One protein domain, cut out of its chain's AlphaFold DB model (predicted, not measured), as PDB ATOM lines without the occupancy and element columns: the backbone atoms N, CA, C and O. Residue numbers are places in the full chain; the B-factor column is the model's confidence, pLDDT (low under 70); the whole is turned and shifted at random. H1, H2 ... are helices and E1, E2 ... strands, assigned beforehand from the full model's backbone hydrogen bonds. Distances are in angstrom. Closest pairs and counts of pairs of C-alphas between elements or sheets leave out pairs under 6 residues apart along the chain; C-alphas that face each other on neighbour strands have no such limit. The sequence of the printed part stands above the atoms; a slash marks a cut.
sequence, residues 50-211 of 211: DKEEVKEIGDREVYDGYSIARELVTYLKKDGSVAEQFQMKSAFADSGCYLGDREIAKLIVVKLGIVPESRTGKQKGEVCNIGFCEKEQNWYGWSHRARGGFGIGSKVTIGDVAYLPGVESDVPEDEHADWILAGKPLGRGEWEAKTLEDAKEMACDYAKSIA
ATOM      1  N   ASP A  50     -66.640   3.404  33.628       78.38
ATOM      2  CA  ASP A  50     -66.378   2.570  34.812       78.38
ATOM      3  C   ASP A  50     -65.832   1.182  34.450       78.38
ATOM      4  O   ASP A  50     -65.201   0.528  35.284       78.38
ATOM      5  N   LYS A  51     -66.134   0.677  33.243       82.19
ATOM      6  CA  LYS A  51     -65.815  -0.702  32.834       82.19
ATOM      7  C   LYS A  51     -65.555  -0.823  31.336       82.19
ATOM      8  O   LYS A  51     -66.167  -0.129  30.526       82.19
ATOM      9  N   GLU A  52     -64.698  -1.778  30.994       88.25
ATOM     10  CA  GLU A  52     -64.406  -2.211  29.629       88.25
ATOM     11  C   GLU A  52     -64.789  -3.688  29.469       88.25
ATOM     12  O   GLU A  52     -64.425  -4.530  30.295       88.25
ATOM     13  N   GLU A  53     -65.523  -4.008  28.405       90.38
ATOM     14  CA  GLU A  53     -65.819  -5.378  27.988       90.38
ATOM     15  C   GLU A  53     -65.190  -5.657  26.620       90.38
ATOM     16  O   GLU A  53     -65.451  -4.949  25.646       90.38
ATOM     17  N   VAL A  54     -64.398  -6.729  26.534       87.75
ATOM     18  CA  VAL A  54     -63.756  -7.169  25.290       87.75
ATOM     19  C   VAL A  54     -64.371  -8.487  24.844       87.75
ATOM     20  O   VAL A  54     -64.394  -9.470  25.590       87.75
ATOM     21  N   LYS A  55     -64.871  -8.518  23.608       91.94
ATOM     22  CA  LYS A  55     -65.449  -9.719  23.002       91.94
ATOM     23  C   LYS A  55     -64.770 -10.034  21.678       91.94
ATOM     24  O   LYS A  55     -64.832  -9.243  20.742       91.94
ATOM     25  N   GLU A  56     -64.203 -11.230  21.572       89.12
ATOM     26  CA  GLU A  56     -63.711 -11.758  20.299       89.12
ATOM     27  C   GLU A  56     -64.879 -11.948  19.314       89.12
ATOM     28  O   GLU A  56     -65.930 -12.503  19.658       89.12
ATOM     29  N   ILE A  57     -64.703 -11.457  18.089       92.69
ATOM     30  CA  ILE A  57     -65.705 -11.487  17.026       92.69
ATOM     31  C   ILE A  57     -65.145 -12.132  15.751       92.69
ATOM     32  O   ILE A  57     -64.193 -11.657  15.135       92.69
ATOM     33  N   GLY A  58     -65.810 -13.194  15.297       90.94
ATOM     34  CA  GLY A  58     -65.432 -13.927  14.088       90.94
ATOM     35  C   GLY A  58     -64.218 -14.841  14.274       90.94
ATOM     36  O   GLY A  58     -63.753 -15.060  15.386       90.94
ATOM     37  N   ASP A  59     -63.737 -15.391  13.162       93.69
ATOM     38  CA  ASP A  59     -62.627 -16.345  13.166       93.69
ATOM     39  C   ASP A  59     -61.265 -15.646  13.266       93.69
ATOM     40  O   ASP A  59     -61.074 -14.539  12.742       93.69
ATOM     41  N   ARG A  60     -60.302 -16.332  13.896       94.94
ATOM     42  CA  ARG A  60     -58.901 -15.904  13.968       94.94
ATOM     43  C   ARG A  60     -58.174 -16.158  12.652       94.94
ATOM     44  O   ARG A  60     -58.284 -17.231  12.062       94.94
ATOM     45  N   GLU A  61     -57.358 -15.197  12.240       97.06
ATOM     46  CA  GLU A  61     -56.370 -15.400  11.180       97.06
ATOM     47  C   GLU A  61     -55.109 -16.014  11.811       97.06
ATOM     48  O   GLU A  61     -54.494 -15.395  12.680       97.06
ATOM     49  N   VAL A  62     -54.729 -17.228  11.409       97.38
ATOM     50  CA  VAL A  62     -53.570 -17.942  11.972       97.38
ATOM     51  C   VAL A  62     -52.347 -17.758  11.075       97.38
ATOM     52  O   VAL A  62     -52.433 -17.908   9.856       97.38
ATOM     53  N   TYR A  63     -51.216 -17.443  11.696       96.69
ATOM     54  CA  TYR A  63     -49.902 -17.285  11.083       96.69
ATOM     55  C   TYR A  63     -48.904 -18.219  11.785       96.69
ATOM     56  O   TYR A  63     -49.226 -18.852  12.788       96.69
ATOM     57  N   ASP A  64     -47.691 -18.326  11.248       94.81
ATOM     58  CA  ASP A  64     -46.632 -19.116  11.880       94.81
ATOM     59  C   ASP A  64     -46.162 -18.429  13.177       94.81
ATOM     60  O   ASP A  64     -45.587 -17.337  13.133       94.81
ATOM     61  N   GLY A  65     -46.483 -19.033  14.326       95.12
ATOM     62  CA  GLY A  65     -46.126 -18.571  15.673       95.12
ATOM     63  C   GLY A  65     -47.024 -17.488  16.296       95.12
ATOM     64  O   GLY A  65     -46.753 -17.051  17.419       95.12
ATOM     65  N   TYR A  66     -48.063 -17.009  15.597       97.62
ATOM     66  CA  TYR A  66     -49.047 -16.075  16.162       97.62
ATOM     67  C   TYR A  66     -50.395 -16.106  15.426       97.62
ATOM     68  O   TYR A  66     -50.524 -16.585  14.303       97.62
ATOM     69  N   SER A  67     -51.424 -15.528  16.039       97.62
ATOM     70  CA  SER A  67     -52.754 -15.354  15.447       97.62
ATOM     71  C   SER A  67     -53.253 -13.919  15.597       97.62
ATOM     72  O   SER A  67     -52.815 -13.194  16.487       97.62
ATOM     73  N   ILE A  68     -54.166 -13.501  14.724       97.88
ATOM     74  CA  ILE A  68     -54.872 -12.220  14.810       97.88
ATOM     75  C   ILE A  68     -56.344 -12.498  15.097       97.88
ATOM     76  O   ILE A  68     -56.998 -13.207  14.329       97.88
ATOM     77  N   ALA A  69     -56.874 -11.906  16.163       96.81
ATOM     78  CA  ALA A  69     -58.304 -11.894  16.447       96.81
ATOM     79  C   ALA A  69     -58.882 -10.498  16.196       96.81
ATOM     80  O   ALA A  69     -58.205  -9.481  16.364       96.81
ATOM     81  N   ARG A  70     -60.146 -10.450  15.770       96.44
ATOM     82  CA  ARG A  70     -60.929  -9.215  15.781       96.44
ATOM     83  C   ARG A  70     -61.669  -9.149  17.106       96.44
ATOM     84  O   ARG A  70     -62.313 -10.118  17.492       96.44
ATOM     85  N   GLU A  71     -61.594  -8.014  17.773       94.38
ATOM     86  CA  GLU A  71     -62.211  -7.802  19.077       94.38
ATOM     87  C   GLU A  71     -63.132  -6.592  19.007       94.38
ATOM     88  O   GLU A  71     -62.795  -5.583  18.388       94.38
ATOM     89  N   LEU A  72     -64.314  -6.711  19.605       95.50
ATOM     90  CA  LEU A  72     -65.205  -5.594  19.870       95.50
ATOM     91  C   LEU A  72     -64.947  -5.132  21.302       95.50
ATOM     92  O   LEU A  72     -65.238  -5.871  22.245       95.50
ATOM     93  N   VAL A  73     -64.409  -3.926  21.440       94.69
ATOM     94  CA  VAL A  73     -64.205  -3.265  22.728       94.69
ATOM     95  C   VAL A  73     -65.426  -2.403  22.999       94.69
ATOM     96  O   VAL A  73     -65.833  -1.611  22.145       94.69
ATOM     97  N   THR A  74     -66.040  -2.601  24.159       95.19
ATOM     98  CA  THR A  74     -67.199  -1.841  24.622       95.19
ATOM     99  C   THR A  74     -66.845  -1.135  25.915       95.19
ATOM    100  O   THR A  74     -66.628  -1.783  26.938       95.19
ATOM    101  N   TYR A  75     -66.840   0.191  25.880       92.38
ATOM    102  CA  TYR A  75     -66.789   0.993  27.092       92.38
ATOM    103  C   TYR A  75     -68.202   1.141  27.660       92.38
ATOM    104  O   TYR A  75     -69.179   1.289  26.914       92.38
ATOM    105  N   LEU A  76     -68.322   1.083  28.983       91.94
ATOM    106  CA  LEU A  76     -69.589   1.211  29.697       91.94
ATOM    107  C   LEU A  76     -69.549   2.400  30.657       91.94
ATOM    108  O   LEU A  76     -68.568   2.615  31.376       91.94
ATOM    109  N   LYS A  77     -70.655   3.143  30.702       91.69
ATOM    110  CA  LYS A  77     -70.923   4.149  31.734       91.69
ATOM    111  C   LYS A  77     -71.205   3.485  33.082       91.69
ATOM    112  O   LYS A  77     -71.486   2.286  33.155       91.69
ATOM    113  N   LYS A  78     -71.231   4.290  34.150       89.44
ATOM    114  CA  LYS A  78     -71.557   3.833  35.516       89.44
ATOM    115  C   LYS A  78     -72.910   3.122  35.624       89.44
ATOM    116  O   LYS A  78     -73.076   2.200  36.417       89.44
ATOM    117  N   ASP A  79     -73.883   3.540  34.814       91.81
ATOM    118  CA  ASP A  79     -75.226   2.947  34.760       91.81
ATOM    119  C   ASP A  79     -75.307   1.666  33.902       91.81
ATOM    120  O   ASP A  79     -76.382   1.082  33.764       91.81
ATOM    121  N   GLY A  80     -74.180   1.216  33.338       90.06
ATOM    122  CA  GLY A  80     -74.086   0.050  32.459       90.06
ATOM    123  C   GLY A  80     -74.511   0.313  31.014       90.06
ATOM    124  O   GLY A  80     -74.498  -0.617  30.206       90.06
ATOM    125  N   SER A  81     -74.891   1.544  30.659       91.38
ATOM    126  CA  SER A  81     -75.152   1.900  29.264       91.38
ATOM    127  C   SER A  81     -73.854   1.968  28.457       91.38
ATOM    128  O   SER A  81     -72.777   2.260  28.980       91.38
ATOM    129  N   VAL A  82     -73.957   1.667  27.160       94.38
ATOM    130  CA  VAL A  82     -72.809   1.704  26.251       94.38
ATOM    131  C   VAL A  82     -72.373   3.145  26.033       94.38
ATOM    132  O   VAL A  82     -73.139   3.983  25.560       94.38
ATOM    133  N   ALA A  83     -71.114   3.387  26.360       93.50
ATOM    134  CA  ALA A  83     -70.393   4.619  26.126       93.50
ATOM    135  C   ALA A  83     -69.987   4.774  24.661       93.50
ATOM    136  O   ALA A  83     -70.350   5.725  23.971       93.50
ATOM    137  N   GLU A  84     -69.209   3.793  24.220       95.62
ATOM    138  CA  GLU A  84     -68.476   3.773  22.974       95.62
ATOM    139  C   GLU A  84     -68.174   2.316  22.631       95.62
ATOM    140  O   GLU A  84     -67.996   1.468  23.513       95.62
ATOM    141  N   GLN A  85     -68.141   2.024  21.334       96.19
ATOM    142  CA  GLN A  85     -67.766   0.722  20.809       96.19
ATOM    143  C   GLN A  85     -66.900   0.883  19.574       96.19
ATOM    144  O   GLN A  85     -67.251   1.622  18.652       96.19
ATOM    145  N   PHE A  86     -65.823   0.112  19.509       95.81
ATOM    146  CA  PHE A  86     -65.028  -0.013  18.296       95.81
ATOM    147  C   PHE A  86     -64.468  -1.417  18.138       95.81
ATOM    148  O   PHE A  86     -64.381  -2.210  19.074       95.81
ATOM    149  N   GLN A  87     -64.106  -1.722  16.897       95.94
ATOM    150  CA  GLN A  87     -63.438  -2.964  16.557       95.94
ATOM    151  C   GLN A  87     -61.938  -2.727  16.494       95.94
ATOM    152  O   GLN A  87     -61.487  -1.770  15.864       95.94
ATOM    153  N   MET A  88     -61.171  -3.639  17.072       95.31
ATOM    154  CA  MET A  88     -59.723  -3.662  16.942       95.31
ATOM    155  C   MET A  88     -59.234  -5.024  16.457       95.31
ATOM    156  O   MET A  88     -59.952  -6.026  16.500       95.31
ATOM    157  N   LYS A  89     -58.010  -5.043  15.931       96.44
ATOM    158  CA  LYS A  89     -57.301  -6.272  15.578       96.44
ATOM    159  C   LYS A  89     -56.139  -6.446  16.537       96.44
ATOM    160  O   LYS A  89     -55.235  -5.615  16.547       96.44
ATOM    161  N   SER A  90     -56.159  -7.553  17.258       96.25
ATOM    162  CA  SER A  90     -55.184  -7.881  18.290       96.25
ATOM    163  C   SER A  90     -54.418  -9.127  17.893       96.25
ATOM    164  O   SER A  90     -54.997 -10.083  17.371       96.25
ATOM    165  N   ALA A  91     -53.111  -9.112  18.119       97.19
ATOM    166  CA  ALA A  91     -52.241 -10.244  17.879       97.19
ATOM    167  C   ALA A  91     -51.997 -11.033  19.161       97.19
ATOM    168  O   ALA A  91     -51.821 -10.462  20.235       97.19
ATOM    169  N   PHE A  92     -51.941 -12.353  19.032       96.56
ATOM    170  CA  PHE A  92     -51.734 -13.278  20.137       96.56
ATOM    171  C   PHE A  92     -50.690 -14.320  19.762       96.56
ATOM    172  O   PHE A  92     -50.735 -14.860  18.659       96.56
ATOM    173  N   ALA A  93     -49.784 -14.628  20.685       96.25
ATOM    174  CA  ALA A  93     -48.883 -15.768  20.555       96.25
ATOM    175  C   ALA A  93     -49.671 -17.090  20.597       96.25
ATOM    176  O   ALA A  93     -50.828 -17.118  21.030       96.25
ATOM    177  N   ASP A  94     -49.035 -18.203  20.232       94.31
ATOM    178  CA  ASP A  94     -49.649 -19.542  20.308       94.31
ATOM    179  C   ASP A  94     -50.074 -19.930  21.736       94.31
ATOM    180  O   ASP A  94     -51.018 -20.692  21.939       94.31
ATOM    181  N   SER A  95     -49.433 -19.334  22.747       91.94
ATOM    182  CA  SER A  95     -49.808 -19.438  24.165       91.94
ATOM    183  C   SER A  95     -51.099 -18.685  24.531       91.94
ATOM    184  O   SER A  95     -51.578 -18.778  25.664       91.94
ATOM    185  N   GLY A  96     -51.665 -17.910  23.601       93.25
ATOM    186  CA  GLY A  96     -52.832 -17.052  23.804       93.25
ATOM    187  C   GLY A  96     -52.532 -15.719  24.496       93.25
ATOM    188  O   GLY A  96     -53.467 -14.988  24.828       93.25
ATOM    189  N   CYS A  97     -51.261 -15.405  24.748       94.31
ATOM    190  CA  CYS A  97     -50.832 -14.134  25.329       94.31
ATOM    191  C   CYS A  97     -50.818 -13.014  24.275       94.31
ATOM    192  O   CYS A  97     -50.531 -13.263  23.105       94.31
ATOM    193  N   TYR A  98     -51.146 -11.791  24.685       95.06
ATOM    194  CA  TYR A  98     -51.299 -10.633  23.802       95.06
ATOM    195  C   TYR A  98     -49.940 -10.085  23.348       95.06
ATOM    196  O   TYR A  98     -49.072  -9.823  24.174       95.06
ATOM    197  N   LEU A  99     -49.761  -9.882  22.043       95.25
ATOM    198  CA  LEU A  99     -48.517  -9.398  21.430       95.25
ATOM    199  C   LEU A  99     -48.553  -7.928  21.009       95.25
ATOM    200  O   LEU A  99     -47.513  -7.388  20.640       95.25
ATOM    201  N   GLY A 100     -49.722  -7.290  21.033       94.19
ATOM    202  CA  GLY A 100     -49.918  -5.982  20.413       94.19
ATOM    203  C   GLY A 100     -50.686  -6.090  19.101       94.19
ATOM    204  O   GLY A 100     -51.591  -6.912  18.955       94.19
ATOM    205  N   ASP A 101     -50.316  -5.258  18.134       95.00
ATOM    206  CA  ASP A 101     -50.903  -5.279  16.799       95.00
ATOM    207  C   ASP A 101     -50.203  -6.279  15.854       95.00
ATOM    208  O   ASP A 101     -49.237  -6.971  16.195       95.00
ATOM    209  N   ARG A 102     -50.710  -6.354  14.619       96.00
ATOM    210  CA  ARG A 102     -50.177  -7.228  13.567       96.00
ATOM    211  C   ARG A 102     -48.719  -6.932  13.213       96.00
ATOM    212  O   ARG A 102     -47.973  -7.872  12.933       96.00
ATOM    213  N   GLU A 103     -48.329  -5.663  13.153       95.19
ATOM    214  CA  GLU A 103     -46.995  -5.268  12.699       95.19
ATOM    215  C   GLU A 103     -45.948  -5.589  13.765       95.19
ATOM    216  O   GLU A 103     -44.884  -6.122  13.438       95.19
ATOM    217  N   ILE A 104     -46.284  -5.373  15.039       94.62
ATOM    218  CA  ILE A 104     -45.462  -5.781  16.179       94.62
ATOM    219  C   ILE A 104     -45.312  -7.303  16.222       94.62
ATOM    220  O   ILE A 104     -44.184  -7.794  16.289       94.62
ATOM    221  N   ALA A 105     -46.403  -8.063  16.100       96.62
ATOM    222  CA  ALA A 105     -46.326  -9.524  16.098       96.62
ATOM    223  C   ALA A 105     -45.474 -10.060  14.938       96.62
ATOM    224  O   ALA A 105     -44.604 -10.909  15.139       96.62
ATOM    225  N   LYS A 106     -45.639  -9.503  13.732       96.75
ATOM    226  CA  LYS A 106     -44.817  -9.857  12.569       96.75
ATOM    227  C   LYS A 106     -43.342  -9.504  12.777       96.75
ATOM    228  O   LYS A 106     -42.468 -10.266  12.363       96.75
ATOM    229  N   LEU A 107     -43.037  -8.362  13.392       95.31
ATOM    230  CA  LEU A 107     -41.664  -7.982  13.718       95.31
ATOM    231  C   LEU A 107     -41.040  -8.972  14.709       95.31
ATOM    232  O   LEU A 107     -39.958  -9.487  14.444       95.31
ATOM    233  N   ILE A 108     -41.716  -9.251  15.822       96.31
ATOM    234  CA  ILE A 108     -41.187 -10.103  16.895       96.31
ATOM    235  C   ILE A 108     -41.026 -11.547  16.417       96.31
ATOM    236  O   ILE A 108     -39.931 -12.101  16.484       96.31
ATOM    237  N   VAL A 109     -42.092 -12.143  15.886       97.38
ATOM    238  CA  VAL A 109     -42.106 -13.574  15.563       97.38
ATOM    239  C   VAL A 109     -41.383 -13.841  14.248       97.38
ATOM    240  O   VAL A 109     -40.453 -14.636  14.196       97.38
ATOM    241  N   VAL A 110     -41.760 -13.139  13.176       96.38
ATOM    242  CA  VAL A 110     -41.282 -13.474  11.824       96.38
ATOM    243  C   VAL A 110     -39.927 -12.841  11.531       96.38
ATOM    244  O   VAL A 110     -39.031 -13.513  11.026       96.38
ATOM    245  N   LYS A 111     -39.759 -11.540  11.805       96.31
ATOM    246  CA  LYS A 111     -38.508 -10.847  11.448       96.31
ATOM    247  C   LYS A 111     -37.367 -11.167  12.412       96.31
ATOM    248  O   LYS A 111     -36.234 -11.301  11.958       96.31
ATOM    249  N   LEU A 112     -37.649 -11.262  13.711       95.69
ATOM    250  CA  LEU A 112     -36.624 -11.491  14.735       95.69
ATOM    251  C   LEU A 112     -36.504 -12.958  15.157       95.69
ATOM    252  O   LEU A 112     -35.510 -13.321  15.780       95.69
ATOM    253  N   GLY A 113     -37.479 -13.807  14.816       97.44
ATOM    254  CA  GLY A 113     -37.460 -15.216  15.212       97.44
ATOM    255  C   GLY A 113     -37.575 -15.407  16.724       97.44
ATOM    256  O   GLY A 113     -37.008 -16.356  17.260       97.44
ATOM    257  N   ILE A 114     -38.240 -14.478  17.418       97.81
ATOM    258  CA  ILE A 114     -38.448 -14.544  18.864       97.81
ATOM    259  C   ILE A 114     -39.734 -15.322  19.133       97.81
ATOM    260  O   ILE A 114     -40.795 -14.952  18.632       97.81
ATOM    261  N   VAL A 115     -39.646 -16.356  19.970       97.75
ATOM    262  CA  VAL A 115     -40.792 -17.093  20.514       97.75
ATOM    263  C   VAL A 115     -41.318 -16.334  21.738       97.75
ATOM    264  O   VAL A 115     -40.621 -16.292  22.756       97.75
ATOM    265  N   PRO A 116     -42.496 -15.688  21.666       97.06
ATOM    266  CA  PRO A 116     -42.951 -14.809  22.736       97.06
ATOM    267  C   PRO A 116     -43.560 -15.558  23.923       97.06
ATOM    268  O   PRO A 116     -44.303 -16.526  23.763       97.06
ATOM    269  N   GLU A 117     -43.337 -15.029  25.121       96.00
ATOM    270  CA  GLU A 117     -43.828 -15.560  26.390       96.00
ATOM    271  C   GLU A 117     -44.310 -14.430  27.315       96.00
ATOM    272  O   GLU A 117     -43.909 -13.269  27.199       96.00
ATOM    273  N   SER A 118     -45.192 -14.769  28.260       94.62
ATOM    274  CA  SER A 118     -45.493 -13.871  29.378       94.62
ATOM    275  C   SER A 118     -44.383 -13.962  30.417       94.62
ATOM    276  O   SER A 118     -44.006 -15.063  30.829       94.62
ATOM    277  N   ARG A 119     -43.930 -12.812  30.928       92.31
ATOM    278  CA  ARG A 119     -42.986 -12.742  32.054       92.31
ATOM    279  C   ARG A 119     -43.476 -13.493  33.296       92.31
ATOM    280  O   ARG A 119     -42.658 -13.997  34.056       92.31
ATOM    281  N   THR A 120     -44.788 -13.568  33.523       88.38
ATOM    282  CA  THR A 120     -45.363 -14.245  34.702       88.38
ATOM    283  C   THR A 120     -45.539 -15.752  34.505       88.38
ATOM    284  O   THR A 120     -45.916 -16.449  35.444       88.38
ATOM    285  N   GLY A 121     -45.316 -16.262  33.288       85.88
ATOM    286  CA  GLY A 121     -45.584 -17.655  32.922       85.88
ATOM    287  C   GLY A 121     -47.072 -18.007  32.821       85.88
ATOM    288  O   GLY A 121     -47.406 -19.140  32.472       85.88
ATOM    289  N   LYS A 122     -47.985 -17.065  33.095       82.19
ATOM    290  CA  LYS A 122     -49.416 -17.287  32.884       82.19
ATOM    291  C   LYS A 122     -49.719 -17.368  31.396       82.19
ATOM    292  O   LYS A 122     -49.208 -16.592  30.592       82.19
ATOM    293  N   GLN A 123     -50.592 -18.305  31.060       72.81
ATOM    294  CA  GLN A 123     -51.100 -18.482  29.711       72.81
ATOM    295  C   GLN A 123     -52.414 -17.717  29.570       72.81
ATOM    296  O   GLN A 123     -53.239 -17.749  30.485       72.81
ATOM    297  N   LYS A 124     -52.605 -17.093  28.404       80.12
ATOM    298  CA  LYS A 124     -53.816 -16.377  27.978       80.12
ATOM    299  C   LYS A 124     -54.136 -15.086  28.748       80.12
ATOM    300  O   LYS A 124     -54.249 -15.062  29.967       80.12
ATOM    301  N   GLY A 125     -54.361 -14.008  27.997       77.69
ATOM    302  CA  GLY A 125     -54.831 -12.721  28.528       77.69
ATOM    303  C   GLY A 125     -53.754 -11.830  29.156       77.69
ATOM    304  O   GLY A 125     -54.020 -10.661  29.400       77.69
ATOM    305  N   GLU A 126     -52.535 -12.333  29.371       89.62
ATOM    306  CA  GLU A 126     -51.398 -11.486  29.742       89.62
ATOM    307  C   GLU A 126     -50.622 -11.004  28.514       89.62
ATOM    308  O   GLU A 126     -50.628 -11.641  27.457       89.62
ATOM    309  N   VAL A 127     -49.948  -9.865  28.666       93.25
ATOM    310  CA  VAL A 127     -49.103  -9.276  27.625       93.25
ATOM    311  C   VAL A 127     -47.793 -10.058  27.530       93.25
ATOM    312  O   VAL A 127     -47.081 -10.231  28.520       93.25
ATOM    313  N   CYS A 128     -47.455 -10.501  26.325       94.94
ATOM    314  CA  CYS A 128     -46.124 -10.975  25.985       94.94
ATOM    315  C   CYS A 128     -45.151  -9.797  25.986       94.94
ATOM    316  O   CYS A 128     -45.236  -8.898  25.148       94.94
ATOM    317  N   ASN A 129     -44.212  -9.829  26.920       95.75
ATOM    318  CA  ASN A 129     -43.176  -8.815  27.090       95.75
ATOM    319  C   ASN A 129     -41.772  -9.418  27.218       95.75
ATOM    320  O   ASN A 129     -40.816  -8.671  27.421       95.75
ATOM    321  N   ILE A 130     -41.640 -10.741  27.074       97.75
ATOM    322  CA  ILE A 130     -40.358 -11.430  26.933       97.75
ATOM    323  C   ILE A 130     -40.435 -12.528  25.866       97.75
ATOM    324  O   ILE A 130     -41.523 -12.952  25.481       97.75
ATOM    325  N   GLY A 131     -39.297 -13.030  25.396       97.62
ATOM    326  CA  GLY A 131     -39.263 -14.164  24.477       97.62
ATOM    327  C   GLY A 131     -37.853 -14.602  24.113       97.62
ATOM    328  O   GLY A 131     -36.902 -13.836  24.274       97.62
ATOM    329  N   PHE A 132     -37.716 -15.826  23.614       98.25
ATOM    330  CA  PHE A 132     -36.421 -16.421  23.290       98.25
ATOM    331  C   PHE A 132     -36.180 -16.481  21.782       98.25
ATOM    332  O   PHE A 132     -37.070 -16.865  21.025       98.25
ATOM    333  N   CYS A 133     -34.974 -16.124  21.340       98.12
ATOM    334  CA  CYS A 133     -34.531 -16.311  19.960       98.12
ATOM    335  C   CYS A 133     -33.481 -17.424  19.902       98.12
ATOM    336  O   CYS A 133     -32.316 -17.205  20.240       98.12
ATOM    337  N   GLU A 134     -33.875 -18.598  19.407       97.81
ATOM    338  CA  GLU A 134     -32.990 -19.766  19.268       97.81
ATOM    339  C   GLU A 134     -31.753 -19.453  18.413       97.81
ATOM    340  O   GLU A 134     -30.643 -19.889  18.708       97.81
ATOM    341  N   LYS A 135     -31.913 -18.649  17.358       97.12
ATOM    342  CA  LYS A 135     -30.813 -18.304  16.450       97.12
ATOM    343  C   LYS A 135     -29.717 -17.489  17.141       97.12
ATOM    344  O   LYS A 135     -28.544 -17.662  16.823       97.12
ATOM    345  N   GLU A 136     -30.105 -16.582  18.034       97.56
ATOM    346  CA  GLU A 136     -29.174 -15.698  18.746       97.56
ATOM    347  C   GLU A 136     -28.777 -16.245  20.121       97.56
ATOM    348  O   GLU A 136     -27.839 -15.725  20.715       97.56
ATOM    349  N   GLN A 137     -29.448 -17.300  20.601       98.00
ATOM    350  CA  GLN A 137     -29.305 -17.832  21.962       98.00
ATOM    351  C   GLN A 137     -29.487 -16.735  23.026       98.00
ATOM    352  O   GLN A 137     -28.782 -16.693  24.034       98.00
ATOM    353  N   ASN A 138     -30.458 -15.850  22.780       98.44
ATOM    354  CA  ASN A 138     -30.745 -14.679  23.599       98.44
ATOM    355  C   ASN A 138     -32.215 -14.644  24.029       98.44
ATOM    356  O   ASN A 138     -33.122 -14.944  23.246       98.44
ATOM    357  N   TRP A 139     -32.443 -14.181  25.252       98.50
ATOM    358  CA  TRP A 139     -33.738 -13.735  25.745       98.50
ATOM    359  C   TRP A 139     -33.918 -12.243  25.498       98.50
ATOM    360  O   TRP A 139     -33.023 -11.445  25.758       98.50
ATOM    361  N   TYR A 140     -35.094 -11.853  25.026       98.31
ATOM    362  CA  TYR A 140     -35.465 -10.461  24.818       98.31
ATOM    363  C   TYR A 140     -36.548 -10.066  25.798       98.31
ATOM    364  O   TYR A 140     -37.470 -10.841  26.027       98.31
ATOM    365  N   GLY A 141     -36.448  -8.852  26.327       96.94
ATOM    366  CA  GLY A 141     -37.533  -8.156  27.010       96.94
ATOM    367  C   GLY A 141     -37.936  -6.926  26.206       96.94
ATOM    368  O   GLY A 141     -37.075  -6.283  25.597       96.94
ATOM    369  N   TRP A 142     -39.222  -6.588  26.166       95.81
ATOM    370  CA  TRP A 142     -39.706  -5.416  25.432       95.81
ATOM    371  C   TRP A 142     -40.927  -4.755  26.069       95.81
ATOM    372  O   TRP A 142     -41.686  -5.367  26.817       95.81
ATOM    373  N   SER A 143     -41.136  -3.494  25.694       91.56
ATOM    374  CA  SER A 143     -42.397  -2.769  25.842       91.56
ATOM    375  C   SER A 143     -42.726  -2.032  24.544       91.56
ATOM    376  O   SER A 143     -42.047  -2.194  23.529       91.56
ATOM    377  N   HIS A 144     -43.754  -1.187  24.570       84.50
ATOM    378  CA  HIS A 144     -44.099  -0.327  23.438       84.50
ATOM    379  C   HIS A 144     -42.977   0.657  23.047       84.50
ATOM    380  O   HIS A 144     -43.001   1.191  21.941       84.50
ATOM    381  N   ARG A 145     -42.006   0.923  23.939       86.69
ATOM    382  CA  ARG A 145     -40.948   1.934  23.727       86.69
ATOM    383  C   ARG A 145     -39.628   1.356  23.252       86.69
ATOM    384  O   ARG A 145     -38.906   2.028  22.522       86.69
ATOM    385  N   ALA A 146     -39.270   0.171  23.735       91.88
ATOM    386  CA  ALA A 146     -37.927  -0.361  23.571       91.88
ATOM    387  C   ALA A 146     -37.891  -1.886  23.711       91.88
ATOM    388  O   ALA A 146     -38.822  -2.507  24.227       91.88
ATOM    389  N   ARG A 147     -36.781  -2.476  23.260       95.50
ATOM    390  CA  ARG A 147     -36.453  -3.897  23.400       95.50
ATOM    391  C   ARG A 147     -34.973  -4.045  23.754       95.50
ATOM    392  O   ARG A 147     -34.137  -3.369  23.158       95.50
ATOM    393  N   GLY A 148     -34.661  -4.970  24.654       96.44
ATOM    394  CA  GLY A 148     -33.304  -5.361  25.035       96.44
ATOM    395  C   GLY A 148     -33.122  -6.868  24.884       96.44
ATOM    396  O   GLY A 148     -34.065  -7.614  25.139       96.44
ATOM    397  N   GLY A 149     -31.945  -7.304  24.428       97.38
ATOM    398  CA  GLY A 149     -31.580  -8.713  24.268       97.38
ATOM    399  C   GLY A 149     -30.425  -9.095  25.189       97.38
ATOM    400  O   GLY A 149     -29.461  -8.338  25.316       97.38
ATOM    401  N   PHE A 150     -30.525 -10.263  25.812       98.12
ATOM    402  CA  PHE A 150     -29.614 -10.760  26.836       98.12
ATOM    403  C   PHE A 150     -29.259 -12.214  26.542       98.12
ATOM    404  O   PHE A 150     -30.141 -13.028  26.281       98.12
ATOM    405  N   GLY A 151     -27.975 -12.543  26.603       98.19
ATOM    406  CA  GLY A 151     -27.455 -13.895  26.420       98.19
ATOM    407  C   GLY A 151     -26.442 -14.239  27.501       98.19
ATOM    408  O   GLY A 151     -26.158 -13.437  28.392       98.19
ATOM    409  N   ILE A 152     -25.856 -15.431  27.412       98.31
ATOM    410  CA  ILE A 152     -24.761 -15.816  28.310       98.31
ATOM    411  C   ILE A 152     -23.590 -14.833  28.128       98.31
ATOM    412  O   ILE A 152     -23.129 -14.590  27.014       98.31
ATOM    413  N   GLY A 153     -23.110 -14.270  29.236       97.94
ATOM    414  CA  GLY A 153     -22.067 -13.244  29.291       97.94
ATOM    415  C   GLY A 153     -22.581 -11.801  29.247       97.94
ATOM    416  O   GLY A 153     -21.778 -10.874  29.390       97.94
ATOM    417  N   SER A 154     -23.891 -11.575  29.074       97.62
ATOM    418  CA  SER A 154     -24.495 -10.250  29.267       97.62
ATOM    419  C   SER A 154     -24.261  -9.764  30.695       97.62
ATOM    420  O   SER A 154     -24.339 -10.545  31.640       97.62
ATOM    421  N   LYS A 155     -23.978  -8.469  30.851       97.50
ATOM    422  CA  LYS A 155     -23.721  -7.829  32.146       97.50
ATOM    423  C   LYS A 155     -24.704  -6.692  32.353       97.50
ATOM    424  O   LYS A 155     -25.007  -5.977  31.400       97.50
ATOM    425  N   VAL A 156     -25.153  -6.538  33.590       95.56
ATOM    426  CA  VAL A 156     -25.970  -5.422  34.060       95.56
ATOM    427  C   VAL A 156     -25.166  -4.681  35.119       95.56
ATOM    428  O   VAL A 156     -24.672  -5.298  36.063       95.56
ATOM    429  N   THR A 157     -25.017  -3.376  34.932       94.56
ATOM    430  CA  THR A 157     -24.262  -2.459  35.793       94.56
ATOM    431  C   THR A 157     -25.141  -1.297  36.247       94.56
ATOM    432  O   THR A 157     -26.222  -1.082  35.692       94.56
ATOM    433  N   ILE A 158     -24.705  -0.551  37.264       89.44
ATOM    434  CA  ILE A 158     -25.452   0.621  37.750       89.44
ATOM    435  C   ILE A 158     -25.723   1.595  36.591       89.44
ATOM    436  O   ILE A 158     -24.812   1.988  35.861       89.44
ATOM    437  N   GLY A 159     -26.988   1.995  36.444       88.06
ATOM    438  CA  GLY A 159     -27.459   2.891  35.382       88.06
ATOM    439  C   GLY A 159     -28.000   2.183  34.136       88.06
ATOM    440  O   GLY A 159     -28.606   2.838  33.286       88.06
ATOM    441  N   ASP A 160     -27.840   0.861  34.022       90.56
ATOM    442  CA  ASP A 160     -28.507   0.093  32.972       90.56
ATOM    443  C   ASP A 160     -30.009  -0.041  33.253       90.56
ATOM    444  O   ASP A 160     -30.448  -0.187  34.388       90.56
ATOM    445  N   VAL A 161     -30.825  -0.084  32.197       89.31
ATOM    446  CA  VAL A 161     -32.292  -0.203  32.312       89.31
ATOM    447  C   VAL A 161     -32.726  -1.503  33.007       89.31
ATOM    448  O   VAL A 161     -33.775  -1.545  33.638       89.31
ATOM    449  N   ALA A 162     -31.932  -2.570  32.896       88.88
ATOM    450  CA  ALA A 162     -32.193  -3.846  33.566       88.88
ATOM    451  C   ALA A 162     -31.637  -3.905  35.003       88.88
ATOM    452  O   ALA A 162     -31.756  -4.942  35.656       88.88
ATOM    453  N   TYR A 163     -30.991  -2.840  35.489       91.06
ATOM    454  CA  TYR A 163     -30.420  -2.797  36.831       91.06
ATOM    455  C   TYR A 163     -31.515  -2.647  37.882       91.06
ATOM    456  O   TYR A 163     -32.348  -1.744  37.823       91.06
ATOM    457  N   LEU A 164     -31.478  -3.531  38.876       86.62
ATOM    458  CA  LEU A 164     -32.300  -3.450  40.074       86.62
ATOM    459  C   LEU A 164     -31.364  -3.512  41.295       86.62
ATOM    460  O   LEU A 164     -30.641  -4.508  41.418       86.62
ATOM    461  N   PRO A 165     -31.375  -2.500  42.188       86.31
ATOM    462  CA  PRO A 165     -30.518  -2.424  43.376       86.31
ATOM    463  C   PRO A 165     -30.550  -3.714  44.196       86.31
ATOM    464  O   PRO A 165     -31.633  -4.217  44.488       86.31
ATOM    465  N   GLY A 166     -29.390  -4.278  44.545       86.62
ATOM    466  CA  GLY A 166     -29.316  -5.544  45.287       86.62
ATOM    467  C   GLY A 166     -29.614  -5.368  46.773       86.62
ATOM    468  O   GLY A 166     -30.228  -6.223  47.412       86.62
ATOM    469  N   VAL A 167     -29.205  -4.222  47.306       85.12
ATOM    470  CA  VAL A 167     -29.497  -3.763  48.663       85.12
ATOM    471  C   VAL A 167     -29.974  -2.312  48.642       85.12
ATOM    472  O   VAL A 167     -29.781  -1.597  47.664       85.12
ATOM    473  N   GLU A 168     -30.591  -1.862  49.734       84.56
ATOM    474  CA  GLU A 168     -31.084  -0.482  49.875       84.56
ATOM    475  C   GLU A 168     -29.970   0.557  49.672       84.56
ATOM    476  O   GLU A 168     -30.180   1.565  49.009       84.56
ATOM    477  N   SER A 169     -28.748   0.267  50.134       84.44
ATOM    478  CA  SER A 169     -27.593   1.152  49.937       84.44
ATOM    479  C   SER A 169     -27.123   1.274  48.484       84.44
ATOM    480  O   SER A 169     -26.308   2.145  48.199       84.44
ATOM    481  N   ASP A 170     -27.588   0.399  47.586       84.50
ATOM    482  CA  ASP A 170     -27.282   0.472  46.153       84.50
ATOM    483  C   ASP A 170     -28.268   1.373  45.395       84.50
ATOM    484  O   ASP A 170     -28.102   1.599  44.192       84.50
ATOM    485  N   VAL A 171     -29.330   1.837  46.062       82.75
ATOM    486  CA  VAL A 171     -30.289   2.779  45.489       82.75
ATOM    487  C   VAL A 171     -29.622   4.161  45.435       82.75
ATOM    488  O   VAL A 171     -29.105   4.614  46.460       82.75
ATOM    489  N   PRO A 172     -29.617   4.848  44.275       82.00
ATOM    490  CA  PRO A 172     -29.124   6.220  44.181       82.00
ATOM    491  C   PRO A 172     -29.794   7.132  45.216       82.00
ATOM    492  O   PRO A 172     -31.000   7.043  45.441       82.00
ATOM    493  N   GLU A 173     -29.018   7.997  45.872       83.69
ATOM    494  CA  GLU A 173     -29.508   8.839  46.978       83.69
ATOM    495  C   GLU A 173     -30.685   9.737  46.553       83.69
ATOM    496  O   GLU A 173     -31.612   9.962  47.330       83.69
ATOM    497  N   ASP A 174     -30.683  10.187  45.300       85.12
ATOM    498  CA  ASP A 174     -31.742  10.978  44.674       85.12
ATOM    499  C   ASP A 174     -33.014  10.176  44.343       85.12
ATOM    500  O   ASP A 174     -34.087  10.767  44.245       85.12
ATOM    501  N   GLU A 175     -32.937   8.845  44.260       81.81
ATOM    502  CA  GLU A 175     -34.084   7.944  44.044       81.81
ATOM    503  C   GLU A 175     -34.544   7.226  45.327       81.81
ATOM    504  O   GLU A 175     -35.557   6.520  45.330       81.81
ATOM    505  N   HIS A 176     -33.819   7.392  46.436       80.06
ATOM    506  CA  HIS A 176     -34.001   6.624  47.670       80.06
ATOM    507  C   HIS A 176     -35.420   6.754  48.247       80.06
ATOM    508  O   HIS A 176     -36.040   5.759  48.633       80.06
ATOM    509  N   ALA A 177     -35.970   7.974  48.251       80.25
ATOM    510  CA  ALA A 177     -37.332   8.233  48.715       80.25
ATOM    511  C   ALA A 177     -38.374   7.526  47.834       80.25
ATOM    512  O   ALA A 177     -39.238   6.825  48.361       80.25
ATOM    513  N   ASP A 178     -38.251   7.631  46.511       80.69
ATOM    514  CA  ASP A 178     -39.176   7.009  45.558       80.69
ATOM    515  C   ASP A 178     -39.105   5.486  45.597       80.69
ATOM    516  O   ASP A 178     -40.115   4.807  45.416       80.69
ATOM    517  N   TRP A 179     -37.922   4.918  45.825       79.75
ATOM    518  CA  TRP A 179     -37.747   3.471  45.854       79.75
ATOM    519  C   TRP A 179     -38.303   2.853  47.136       79.75
ATOM    520  O   TRP A 179     -39.059   1.878  47.076       79.75
ATOM    521  N   ILE A 180     -37.964   3.429  48.292       77.19
ATOM    522  CA  ILE A 180     -38.335   2.882  49.603       77.19
ATOM    523  C   ILE A 180     -39.792   3.169  49.926       77.19
ATOM    524  O   ILE A 180     -40.511   2.257  50.336       77.19
ATOM    525  N   LEU A 181     -40.256   4.407  49.721       76.50
ATOM    526  CA  LEU A 181     -41.640   4.765  50.038       76.50
ATOM    527  C   LEU A 181     -42.628   4.036  49.123       76.50
ATOM    528  O   LEU A 181     -43.699   3.647  49.585       76.50
ATOM    529  N   ALA A 182     -42.258   3.782  47.862       78.94
ATOM    530  CA  ALA A 182     -43.076   2.985  46.949       78.94
ATOM    531  C   ALA A 182     -42.915   1.465  47.142       78.94
ATOM    532  O   ALA A 182     -43.576   0.692  46.446       78.94
ATOM    533  N   GLY A 183     -42.037   1.013  48.050       79.62
ATOM    534  CA  GLY A 183     -41.791  -0.409  48.300       79.62
ATOM    535  C   GLY A 183     -41.319  -1.166  47.056       79.62
ATOM    536  O   GLY A 183     -41.704  -2.322  46.850       79.62
ATOM    537  N   LYS A 184     -40.529  -0.517  46.188       79.81
ATOM    538  CA  LYS A 184     -40.016  -1.152  44.971       79.81
ATOM    539  C   LYS A 184     -39.098  -2.323  45.357       79.81
ATOM    540  O   LYS A 184     -38.296  -2.207  46.283       79.81
ATOM    541  N   PRO A 185     -39.193  -3.468  44.664       78.69
ATOM    542  CA  PRO A 185     -38.413  -4.642  45.026       78.69
ATOM    543  C   PRO A 185     -36.926  -4.425  44.749       78.69
ATOM    544  O   PRO A 185     -36.556  -3.863  43.717       78.69
ATOM    545  N   LEU A 186     -36.092  -4.925  45.658       84.44
ATOM    546  CA  LEU A 186     -34.661  -5.095  45.428       84.44
ATOM    547  C   LEU A 186     -34.431  -6.247  44.439       84.44
ATOM    548  O   LEU A 186     -35.185  -7.226  44.415       84.44
ATOM    549  N   GLY A 187     -33.410  -6.101  43.605       86.69
ATOM    550  CA  GLY A 187     -32.938  -7.106  42.665       86.69
ATOM    551  C   GLY A 187     -31.620  -7.725  43.109       86.69
ATOM    552  O   GLY A 187     -31.451  -8.117  44.260       86.69
ATOM    553  N   ARG A 188     -30.685  -7.855  42.165       88.88
ATOM    554  CA  ARG A 188     -29.377  -8.496  42.375       88.88
ATOM    555  C   ARG A 188     -28.198  -7.528  42.378       88.88
ATOM    556  O   ARG A 188     -27.075  -7.968  42.598       88.88
ATOM    557  N   GLY A 189     -28.441  -6.241  42.139       91.25
ATOM    558  CA  GLY A 189     -27.386  -5.272  41.882       91.25
ATOM    559  C   GLY A 189     -26.714  -5.554  40.542       91.25
ATOM    560  O   GLY A 189     -27.376  -5.909  39.564       91.25
ATOM    561  N   GLU A 190     -25.394  -5.393  40.487       93.75
ATOM    562  CA  GLU A 190     -24.613  -5.702  39.290       93.75
ATOM    563  C   GLU A 190     -24.413  -7.209  39.139       93.75
ATOM    564  O   GLU A 190     -24.004  -7.895  40.080       93.75
ATOM    565  N   TRP A 191     -24.663  -7.744  37.944       95.44
ATOM    566  CA  TRP A 191     -24.518  -9.179  37.713       95.44
ATOM    567  C   TRP A 191     -24.305  -9.540  36.241       95.44
ATOM    568  O   TRP A 191     -24.559  -8.754  35.328       95.44
ATOM    569  N   GLU A 192     -23.789 -10.748  36.019       97.56
ATOM    570  CA  GLU A 192     -23.491 -11.317  34.704       97.56
ATOM    571  C   GLU A 192     -24.277 -12.613  34.510       97.56
ATOM    572  O   GLU A 192     -24.266 -13.478  35.391       97.56
ATOM    573  N   ALA A 193     -24.927 -12.759  33.356       97.94
ATOM    574  CA  ALA A 193     -25.684 -13.951  33.018       97.94
ATOM    575  C   ALA A 193     -24.737 -15.117  32.723       97.94
ATOM    576  O   ALA A 193     -23.999 -15.098  31.738       97.94
ATOM    577  N   LYS A 194     -24.748 -16.149  33.567       97.94
ATOM    578  CA  LYS A 194     -23.910 -17.348  33.394       97.94
ATOM    579  C   LYS A 194     -24.653 -18.461  32.661       97.94
ATOM    580  O   LYS A 194     -24.018 -19.361  32.117       97.94
ATOM    581  N   THR A 195     -25.978 -18.393  32.653       98.19
ATOM    582  CA  THR A 195     -26.897 -19.371  32.065       98.19
ATOM    583  C   THR A 195     -27.958 -18.681  31.200       98.19
ATOM    584  O   THR A 195     -28.076 -17.453  31.203       98.19
ATOM    585  N   LEU A 196     -28.731 -19.460  30.435       98.06
ATOM    586  CA  LEU A 196     -29.869 -18.917  29.683       98.06
ATOM    587  C   LEU A 196     -31.002 -18.488  30.617       98.06
ATOM    588  O   LEU A 196     -31.719 -17.542  30.311       98.06
ATOM    589  N   GLU A 197     -31.144 -19.147  31.760       97.44
ATOM    590  CA  GLU A 197     -32.081 -18.776  32.813       97.44
ATOM    591  C   GLU A 197     -31.723 -17.408  33.404       97.44
ATOM    592  O   GLU A 197     -32.601 -16.558  33.535       97.44
ATOM    593  N   ASP A 198     -30.435 -17.142  33.646       96.88
ATOM    594  CA  ASP A 198     -29.977 -15.809  34.052       96.88
ATOM    595  C   ASP A 198     -30.324 -14.757  32.984       96.88
ATOM    596  O   ASP A 198     -30.850 -13.687  33.286       96.88
ATOM    597  N   ALA A 199     -30.080 -15.065  31.707       97.81
ATOM    598  CA  ALA A 199     -30.432 -14.169  30.608       97.81
ATOM    599  C   ALA A 199     -31.950 -13.917  30.520       97.81
ATOM    600  O   ALA A 199     -32.379 -12.788  30.270       97.81
ATOM    601  N   LYS A 200     -32.774 -14.944  30.776       97.50
ATOM    602  CA  LYS A 200     -34.235 -14.811  30.862       97.50
ATOM    603  C   LYS A 200     -34.629 -13.848  31.965       97.50
ATOM    604  O   LYS A 200     -35.470 -12.980  31.750       97.50
ATOM    605  N   GLU A 201     -34.024 -13.974  33.136       95.88
ATOM    606  CA  GLU A 201     -34.323 -13.083  34.248       95.88
ATOM    607  C   GLU A 201     -33.875 -11.638  33.966       95.88
ATOM    608  O   GLU A 201     -34.630 -10.721  34.276       95.88
ATOM    609  N   MET A 202     -32.752 -11.409  33.269       96.44
ATOM    610  CA  MET A 202     -32.391 -10.062  32.785       96.44
ATOM    611  C   MET A 202     -33.450  -9.483  31.838       96.44
ATOM    612  O   MET A 202     -33.816  -8.314  31.956       96.44
ATOM    613  N   ALA A 203     -33.979 -10.296  30.918       96.75
ATOM    614  CA  ALA A 203     -35.070  -9.882  30.041       96.75
ATOM    615  C   ALA A 203     -36.349  -9.548  30.828       96.75
ATOM    616  O   ALA A 203     -37.033  -8.575  30.503       96.75
ATOM    617  N   CYS A 204     -36.657 -10.312  31.881       94.81
ATOM    618  CA  CYS A 204     -37.768 -10.036  32.792       94.81
ATOM    619  C   CYS A 204     -37.594  -8.699  33.524       94.81
ATOM    620  O   CYS A 204     -38.551  -7.922  33.590       94.81
ATOM    621  N   ASP A 205     -36.403  -8.438  34.065       93.50
ATOM    622  CA  ASP A 205     -36.084  -7.210  34.799       93.50
ATOM    623  C   ASP A 205     -36.137  -5.994  33.870       93.50
ATOM    624  O   ASP A 205     -36.798  -5.003  34.186       93.50
ATOM    625  N   TYR A 206     -35.560  -6.120  32.671       94.62
ATOM    626  CA  TYR A 206     -35.655  -5.108  31.623       94.62
ATOM    627  C   TYR A 206     -37.109  -4.815  31.250       94.62
ATOM    628  O   TYR A 206     -37.539  -3.669  31.296       94.62
ATOM    629  N   ALA A 207     -37.903  -5.838  30.919       93.81
ATOM    630  CA  ALA A 207     -39.302  -5.649  30.538       93.81
ATOM    631  C   ALA A 207     -40.118  -4.980  31.653       93.81
ATOM    632  O   ALA A 207     -41.008  -4.184  31.371       93.81
ATOM    633  N   LYS A 208     -39.808  -5.279  32.919       89.81
ATOM    634  CA  LYS A 208     -40.467  -4.681  34.082       89.81
ATOM    635  C   LYS A 208     -40.111  -3.205  34.274       89.81
ATOM    636  O   LYS A 208     -40.978  -2.460  34.715       89.81
ATOM    637  N   SER A 209     -38.885  -2.785  33.967       87.00
ATOM    638  CA  SER A 209     -38.459  -1.392  34.157       87.00
ATOM    639  C   SER A 209     -38.961  -0.442  33.064       87.00
ATOM    640  O   SER A 209     -39.032   0.765  33.290       87.00
ATOM    641  N   ILE A 210     -39.341  -0.968  31.893       88.06
ATOM    642  CA  ILE A 210     -39.842  -0.163  30.762       88.06
ATOM    643  C   ILE A 210     -41.331  -0.341  30.442       88.06
ATOM    644  O   ILE A 210     -41.810   0.333  29.513       88.06
ATOM    645  N   ALA A 211     -42.023  -1.249  31.138       81.56
ATOM    646  CA  ALA A 211     -43.475  -1.427  31.063       81.56
ATOM    647  C   ALA A 211     -44.189  -0.168  31.562       81.56
ATOM    648  O   ALA A 211     -45.049   0.321  30.797       81.56
TER     649      ALA A 211
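This is residues 50 to 211 of the 211 residues of an uncharacterized protein of Desulfovibrio sp. S3730MH75 (UniProt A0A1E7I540). The domain is a flat, open U: one arm is a long, strongly twisted sheet, E1 to E5, the base is a smaller sheet, E6 to E9, with H3 over one face, and the other arm is the mostly unnamed stretch 152 to 195, with the short helix H2. H1 sits where the two sheets meet. The 162 printed residues hold three named helices and nine named strands, in the order E1 E2 E3 E4 E5 H1 E6 E7 E8 E9 H2 H3; the class is mixed, helices and strands. The first sheet is branched and antiparallel, the second runs E6 E7 E8 E9, all antiparallel. The whole is loose, with a radius of gyration of the C-alphas of 18.8 A and spans of 52 by 43 by 22 A.

In the branched sheet, E3 (66 to 77) has E1 (50 to 56) and E2 (61 to 63) on one side and E4 (82 to 93) on the other. N 53 and O 74 of E1 and E3 are 2.9 A apart, N 61 and O 68 of E2 and E3 2.9 A, and N 71 and O 88 of the hairpin E3 and E4 2.9 A, each within hydrogen-bond range. E4 bends by 58 degrees at residue 86; beyond it E5 (98 to 100) pairs through N 91 and O 100, 2.8 A. E2 E3 E4 E5 form a meander, each strand the antiparallel neighbour of the one before. H1 (102 to 111) is on this sheet at a height of 8.9 A, over E4, along the strands at 7 degrees on the local plane; the closest C-alphas are Ala 91 and Arg 102, 5.7 A. It only grazes the second sheet, with residues 105 to 109. That sheet, E6 (115 to 118), E7 (128 to 133), E8 (138 to 142) and E9 (147 to 151), is a second meander. N 117 and O 130 are 2.8 A apart, N 140 and O 131 2.8 A, and N 139 and O 150 2.8 A. H3 (196 to 210) is on one face of this sheet, which gives two layers, a helix on one face of a sheet; its height over the sheet is 6.8 A, it lies over E8, only just not over E7 as well, with 2 of its C-alphas falling on E7 and 8 on E8, and it runs along the strands, at 13 degrees to E8 on the local plane; the closest C-alphas of H3 and E8 are those of Ala 203 and Gly 141, 4.3 A apart. H2 (176 to 181) is on neither sheet. In H1, H2 and H3 every O i to N i+4 pair is within hydrogen-bond range.

E1 begins at C-alpha 50, (-66.378, 2.570, 34.812). E3 is 33.6 A long, E4 30.2 A, E1 20.6 A and H3 21.3 A. H3 ends at C-alpha 210, (-39.842, -0.163, 30.762).

The C-alphas farthest apart, Asp 79 and Gly 153, are 55.8 A apart. The printed part has no cut. The links E9 to H2 and H2 to H3 are long. No printed residue is under 70 in pLDDT.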